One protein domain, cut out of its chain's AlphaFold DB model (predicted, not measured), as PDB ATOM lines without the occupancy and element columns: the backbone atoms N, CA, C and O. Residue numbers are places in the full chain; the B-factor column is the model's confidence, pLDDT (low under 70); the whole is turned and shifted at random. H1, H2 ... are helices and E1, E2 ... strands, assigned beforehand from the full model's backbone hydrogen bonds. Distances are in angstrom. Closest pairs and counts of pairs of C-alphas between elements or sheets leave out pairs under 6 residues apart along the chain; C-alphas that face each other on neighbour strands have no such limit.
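AT A GLANCE: This is residues 120 to 171 of the 285 residues of an uncharacterized protein of Dyadobacter jiangsuensis (UniProt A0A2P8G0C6). A two-stranded antiparallel hairpin, E1 and E2, has helix H1 packed along it; beyond E2, short H2 leads to H3, which folds back to bring residues 165 to 170 near the hairpin. The 52 printed residues include three named helices and two strands, in the order H1 E1 E2 H2 H3, a mixed class. The whole is compact, radius of gyration of the C-alphas 11.0 A, spanning 31 by 23 by 16 A.

IN THESE COORDINATES: E1 is residues 138 to 141 and E2 144 to 150, 16.5 A long. H1, residues 121 to 131, is 15.3 A long from C-alpha 121 at (14.174, -45.434, 16.644). H2 is residues 151 to 156. H3, residues 159 to 171, is 18.1 A long and ends at C-alpha 171 (5.381, -32.479, -1.852).

HOW THE PARTS SIT: In the hairpin, N 139 and O 146 are 2.8 A apart, within hydrogen-bond range. The closest C-alphas of H1 and E2, Arg 129 and Thr 148, are 5.4 A apart. H1 and H3 are apart. Every O i to N i+4 pair is within hydrogen-bond range in H1, H2 and H3.

THE WHOLE: The printed part has no cut and no long link. Mean pLDDT is 65 in H3.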
ATOM      1  N   SER A 120      18.684 -44.872  18.295       81.75
ATOM      2  CA  SER A 120      17.577 -45.826  18.306       81.75
ATOM      3  C   SER A 120      16.322 -45.161  17.741       81.75
ATOM      4  O   SER A 120      16.211 -43.936  17.727       81.75
ATOM      5  N   PHE A 121      15.399 -45.964  17.224       79.50
ATOM      6  CA  PHE A 121      14.174 -45.434  16.644       79.50
ATOM      7  C   PHE A 121      13.406 -44.562  17.650       79.50
ATOM      8  O   PHE A 121      13.037 -43.439  17.325       79.50
ATOM      9  N   ASP A 122      13.281 -45.036  18.891       78.62
ATOM     10  CA  ASP A 122      12.656 -44.307  19.995       78.62
ATOM     11  C   ASP A 122      13.353 -42.975  20.298       78.62
ATOM     12  O   ASP A 122      12.692 -41.972  20.551       78.62
ATOM     13  N   GLU A 123      14.687 -42.940  20.237       79.12
ATOM     14  CA  GLU A 123      15.468 -41.715  20.444       79.12
ATOM     15  C   GLU A 123      15.248 -40.713  19.303       79.12
ATOM     16  O   GLU A 123      15.008 -39.536  19.563       79.12
ATOM     17  N   ALA A 124      15.243 -41.182  18.053       79.38
ATOM     18  CA  ALA A 124      14.971 -40.346  16.885       79.38
ATOM     19  C   ALA A 124      13.522 -39.825  16.867       79.38
ATOM     20  O   ALA A 124      13.287 -38.661  16.548       79.38
ATOM     21  N   PHE A 125      12.558 -40.664  17.253       79.94
ATOM     22  CA  PHE A 125      11.153 -40.287  17.370       79.94
ATOM     23  C   PHE A 125      10.936 -39.268  18.492       79.94
ATOM     24  O   PHE A 125      10.274 -38.252  18.283       79.94
ATOM     25  N   ALA A 126      11.512 -39.505  19.674       79.19
ATOM     26  CA  ALA A 126      11.396 -38.596  20.809       79.19
ATOM     27  C   ALA A 126      12.044 -37.234  20.523       79.19
ATOM     28  O   ALA A 126      11.472 -36.207  20.885       79.19
ATOM     29  N   GLU A 127      13.200 -37.217  19.852       79.69
ATOM     30  CA  GLU A 127      13.867 -35.984  19.425       79.69
ATOM     31  C   GLU A 127      13.021 -35.221  18.401       79.69
ATOM     32  O   GLU A 127      12.712 -34.053  18.622       79.69
ATOM     33  N   ALA A 128      12.549 -35.890  17.343       80.44
ATOM     34  CA  ALA A 128      11.689 -35.269  16.336       80.44
ATOM     35  C   ALA A 128      10.396 -34.715  16.952       80.44
ATOM     36  O   ALA A 128       9.993 -33.583  16.690       80.44
ATOM     37  N   ARG A 129       9.753 -35.485  17.831       80.75
ATOM     38  CA  ARG A 129       8.538 -35.056  18.526       80.75
ATOM     39  C   ARG A 129       8.799 -33.883  19.476       80.75
ATOM     40  O   ARG A 129       7.935 -33.021  19.610       80.75
ATOM     41  N   ALA A 130       9.967 -33.820  20.115       84.44
ATOM     42  CA  ALA A 130      10.358 -32.682  20.944       84.44
ATOM     43  C   ALA A 130      10.609 -31.414  20.109       84.44
ATOM     44  O   ALA A 130      10.173 -30.336  20.515       84.44
ATOM     45  N   ASP A 131      11.244 -31.547  18.942       81.19
ATOM     46  CA  ASP A 131      11.537 -30.430  18.031       81.19
ATOM     47  C   ASP A 131      10.258 -29.842  17.411       81.19
ATOM     48  O   ASP A 131      10.091 -28.625  17.333       81.19
ATOM     49  N   HIS A 132       9.306 -30.708  17.050       76.75
ATOM     50  CA  HIS A 132       8.009 -30.315  16.491       76.75
ATOM     51  C   HIS A 132       6.957 -29.942  17.550       76.75
ATOM     52  O   HIS A 132       5.836 -29.576  17.201       76.75
ATOM     53  N   GLY A 133       7.298 -29.999  18.843       69.88
ATOM     54  CA  GLY A 133       6.384 -29.658  19.936       69.88
ATOM     55  C   GLY A 133       5.219 -30.640  20.126       69.88
ATOM     56  O   GLY A 133       4.234 -30.282  20.771       69.88
ATOM     57  N   GLY A 134       5.322 -31.862  19.588       75.88
ATOM     58  CA  GLY A 134       4.282 -32.893  19.613       75.88
ATOM     59  C   GLY A 134       4.082 -33.594  18.262       75.88
ATOM     60  O   GLY A 134       5.020 -33.760  17.475       75.88
ATOM     61  N   GLY A 135       2.850 -34.046  18.011       68.94
ATOM     62  CA  GLY A 135       2.424 -34.523  16.693       68.94
ATOM     63  C   GLY A 135       2.386 -33.382  15.667       68.94
ATOM     64  O   GLY A 135       2.175 -32.229  16.037       68.94
ATOM     65  N   GLY A 136       2.599 -33.696  14.386       68.81
ATOM     66  CA  GLY A 136       2.546 -32.714  13.287       68.81
ATOM     67  C   GLY A 136       3.845 -32.510  12.510       68.81
ATOM     68  O   GLY A 136       3.902 -31.660  11.626       68.81
ATOM     69  N   GLY A 137       4.885 -33.286  12.805       74.75
ATOM     70  CA  GLY A 137       6.146 -33.298  12.072       74.75
ATOM     71  C   GLY A 137       6.381 -34.605  11.321       74.75
ATOM     72  O   GLY A 137       5.658 -35.587  11.489       74.75
ATOM     73  N   HIS A 138       7.443 -34.631  10.523       80.12
ATOM     74  CA  HIS A 138       7.987 -35.847   9.929       80.12
ATOM     75  C   HIS A 138       9.505 -35.868  10.117       80.12
ATOM     76  O   HIS A 138      10.145 -34.821  10.182       80.12
ATOM     77  N   PHE A 139      10.092 -37.055  10.205       78.88
ATOM     78  CA  PHE A 139      11.533 -37.238  10.331       78.88
ATOM     79  C   PHE A 139      11.993 -38.433   9.503       78.88
ATOM     80  O   PHE A 139      11.225 -39.348   9.218       78.88
ATOM     81  N   THR A 140      13.258 -38.421   9.089       77.06
ATOM     82  CA  THR A 140      13.858 -39.537   8.350       77.06
ATOM     83  C   THR A 140      14.685 -40.387   9.300       77.06
ATOM     84  O   THR A 140      15.626 -39.890   9.919       77.06
ATOM     85  N   TRP A 141      14.388 -41.679   9.378       79.19
ATOM     86  CA  TRP A 141      15.176 -42.639  10.138       79.19
ATOM     87  C   TRP A 141      15.601 -43.791   9.240       79.19
ATOM     88  O   TRP A 141      14.785 -44.451   8.611       79.19
ATOM     89  N   ARG A 142      16.917 -44.009   9.151       78.38
ATOM     90  CA  ARG A 142      17.537 -45.062   8.322       78.38
ATOM     91  C   ARG A 142      17.120 -45.079   6.841       78.38
ATOM     92  O   ARG A 142      17.325 -46.081   6.168       78.38
ATOM     93  N   GLY A 143      16.662 -43.941   6.322       73.44
ATOM     94  CA  GLY A 143      16.251 -43.779   4.926       73.44
ATOM     95  C   GLY A 143      14.741 -43.868   4.706       73.44
ATOM     96  O   GLY A 143      14.296 -43.559   3.607       73.44
ATOM     97  N   ASP A 144      13.974 -44.212   5.739       73.50
ATOM     98  CA  ASP A 144      12.514 -44.204   5.722       73.50
ATOM     99  C   ASP A 144      11.980 -42.933   6.401       73.50
ATOM    100  O   ASP A 144      12.576 -42.429   7.360       73.50
ATOM    101  N   VAL A 145      10.863 -42.399   5.901       77.94
ATOM    102  CA  VAL A 145      10.206 -41.210   6.464       77.94
ATOM    103  C   VAL A 145       9.082 -41.642   7.403       77.94
ATOM    104  O   VAL A 145       8.198 -42.414   7.037       77.94
ATOM    105  N   TYR A 146       9.100 -41.105   8.617       76.69
ATOM    106  CA  TYR A 146       8.122 -41.358   9.670       76.69
ATOM    107  C   TYR A 146       7.452 -40.051  10.074       76.69
ATOM    108  O   TYR A 146       8.077 -38.992  10.027       76.69
ATOM    109  N   ASN A 147       6.191 -40.112  10.491       83.06
ATOM    110  CA  ASN A 147       5.535 -38.966  11.109       83.06
ATOM    111  C   ASN A 147       5.793 -38.947  12.624       83.06
ATOM    112  O   ASN A 147       6.175 -39.952  13.222       83.06
ATOM    113  N   THR A 148       5.613 -37.784  13.250       83.81
ATOM    114  CA  THR A 148       5.734 -37.649  14.707       83.81
ATOM    115  C   THR A 148       4.430 -37.955  15.436       83.81
ATOM    116  O   THR A 148       4.401 -37.800  16.653       83.81
ATOM    117  N   TYR A 149       3.362 -38.375  14.746       78.88
ATOM    118  CA  TYR A 149       2.095 -38.756  15.374       78.88
ATOM    119  C   TYR A 149       2.195 -40.154  15.992       78.88
ATOM    120  O   TYR A 149       2.798 -41.067  15.424       78.88
ATOM    121  N   THR A 150       1.586 -40.344  17.164       77.94
ATOM    122  CA  THR A 150       1.358 -41.697  17.686       77.94
ATOM    123  C   THR A 150       0.236 -42.378  16.903       77.94
ATOM    124  O   THR A 150      -0.572 -41.712  16.255       77.94
ATOM    125  N   VAL A 151       0.141 -43.709  16.984       74.75
ATOM    126  CA  VAL A 151      -0.993 -44.458  16.409       74.75
ATOM    127  C   VAL A 151      -2.344 -43.916  16.881       74.75
ATOM    128  O   VAL A 151      -3.266 -43.815  16.080       74.75
ATOM    129  N   GLU A 152      -2.466 -43.536  18.153       70.81
ATOM    130  CA  GLU A 152      -3.712 -42.999  18.713       70.81
ATOM    131  C   GLU A 152      -4.046 -41.616  18.138       70.81
ATOM    132  O   GLU A 152      -5.182 -41.379  17.737       70.81
ATOM    133  N   GLU A 153      -3.056 -40.724  18.037       73.12
ATOM    134  CA  GLU A 153      -3.242 -39.385  17.463       73.12
ATOM    135  C   GLU A 153      -3.546 -39.456  15.970       73.12
ATOM    136  O   GLU A 153      -4.435 -38.767  15.478       73.12
ATOM    137  N   TRP A 154      -2.844 -40.329  15.251       77.06
ATOM    138  CA  TRP A 154      -3.125 -40.574  13.850       77.06
ATOM    139  C   TRP A 154      -4.522 -41.166  13.674       77.06
ATOM    140  O   TRP A 154      -5.246 -40.755  12.780       77.06
ATOM    141  N   ALA A 155      -4.954 -42.103  14.520       71.56
ATOM    142  CA  ALA A 155      -6.295 -42.680  14.430       71.56
ATOM    143  C   ALA A 155      -7.399 -41.628  14.634       71.56
ATOM    144  O   ALA A 155      -8.384 -41.665  13.897       71.56
ATOM    145  N   ASP A 156      -7.198 -40.687  15.559       74.88
ATOM    146  CA  ASP A 156      -8.157 -39.624  15.891       74.88
ATOM    147  C   ASP A 156      -8.259 -38.530  14.807       74.88
ATOM    148  O   ASP A 156      -9.295 -37.880  14.684       74.88
ATOM    149  N   MET A 157      -7.233 -38.365  13.959       66.94
ATOM    150  CA  MET A 157      -7.269 -37.401  12.850       66.94
ATOM    151  C   MET A 157      -8.348 -37.739  11.819       66.94
ATOM    152  O   MET A 157      -8.501 -38.895  11.390       66.94
ATOM    153  N   SER A 158      -9.036 -36.704  11.334       70.62
ATOM    154  CA  SER A 158      -9.997 -36.864  10.249       70.62
ATOM    155  C   SER A 158      -9.304 -37.312   8.948       70.62
ATOM    156  O   SER A 158      -8.113 -37.048   8.739       70.62
ATOM    157  N   PRO A 159     -10.028 -37.981   8.034       61.91
ATOM    158  CA  PRO A 159      -9.475 -38.379   6.738       61.91
ATOM    159  C   PRO A 159      -8.914 -37.200   5.928       61.91
ATOM    160  O   PRO A 159      -7.885 -37.342   5.273       61.91
ATOM    161  N   GLY A 160      -9.550 -36.024   6.021       63.91
ATOM    162  CA  GLY A 160      -9.064 -34.793   5.394       63.91
ATOM    163  C   GLY A 160      -7.719 -34.348   5.968       63.91
ATOM    164  O   GLY A 160      -6.769 -34.160   5.220       63.91
ATOM    165  N   GLU A 161      -7.593 -34.291   7.296       67.75
ATOM    166  CA  GLU A 161      -6.346 -33.884   7.962       67.75
ATOM    167  C   GLU A 161      -5.177 -34.832   7.671       67.75
ATOM    168  O   GLU A 161      -4.043 -34.388   7.492       67.75
ATOM    169  N   LYS A 162      -5.444 -36.139   7.577       71.88
ATOM    170  CA  LYS A 162      -4.441 -37.134   7.166       71.88
ATOM    171  C   LYS A 162      -3.938 -36.868   5.753       71.88
ATOM    172  O   LYS A 162      -2.733 -36.906   5.517       71.88
ATOM    173  N   ARG A 163      -4.852 -36.588   4.821       62.97
ATOM    174  CA  ARG A 163      -4.537 -36.310   3.415       62.97
ATOM    175  C   ARG A 163      -3.721 -35.031   3.267       62.97
ATOM    176  O   ARG A 163      -2.699 -35.053   2.591       62.97
ATOM    177  N   ASP A 164      -4.131 -33.949   3.920       65.19
ATOM    178  CA  ASP A 164      -3.409 -32.676   3.896       65.19
ATOM    179  C   ASP A 164      -1.992 -32.817   4.486       65.19
ATOM    180  O   ASP A 164      -1.019 -32.311   3.921       65.19
ATOM    181  N   PHE A 165      -1.845 -33.592   5.566       68.19
ATOM    182  CA  PHE A 165      -0.535 -33.906   6.135       68.19
ATOM    183  C   PHE A 165       0.337 -34.728   5.174       68.19
ATOM    184  O   PHE A 165       1.498 -34.383   4.947       68.19
ATOM    185  N   LEU A 166      -0.206 -35.794   4.575       71.19
ATOM    186  CA  LEU A 166       0.527 -36.628   3.620       71.19
ATOM    187  C   LEU A 166       0.932 -35.832   2.377       71.19
ATOM    188  O   LEU A 166       2.094 -35.890   1.988       71.19
ATOM    189  N   ALA A 167       0.032 -35.025   1.812       68.12
ATOM    190  CA  ALA A 167       0.341 -34.145   0.689       68.12
ATOM    191  C   ALA A 167       1.516 -33.210   1.022       68.12
ATOM    192  O   ALA A 167       2.460 -33.102   0.243       68.12
ATOM    193  N   GLY A 168       1.541 -32.614   2.218       63.09
ATOM    194  CA  GLY A 168       2.673 -31.795   2.664       63.09
ATOM    195  C   GLY A 168       3.996 -32.566   2.775       63.09
ATOM    196  O   GLY A 168       5.048 -32.047   2.401       63.09
ATOM    197  N   VAL A 169       3.961 -33.815   3.247       67.38
ATOM    198  CA  VAL A 169       5.156 -34.668   3.391       67.38
ATOM    199  C   VAL A 169       5.671 -35.160   2.032       67.38
ATOM    200  O   VAL A 169       6.879 -35.161   1.803       67.38
ATOM    201  N   LEU A 170       4.775 -35.532   1.114       60.72
ATOM    202  CA  LEU A 170       5.115 -35.971  -0.244       60.72
ATOM    203  C   LEU A 170       5.653 -34.820  -1.112       60.72
ATOM    204  O   LEU A 170       6.670 -34.967  -1.795       60.72
ATOM    205  N   HIS A 171       4.999 -33.657  -1.065       57.91
ATOM    206  CA  HIS A 171       5.381 -32.479  -1.852       57.91
ATOM    207  C   HIS A 171       6.585 -31.729  -1.252       57.91
ATOM    208  O   HIS A 171       7.161 -30.859  -1.899       57.91
TER     209      HIS A 171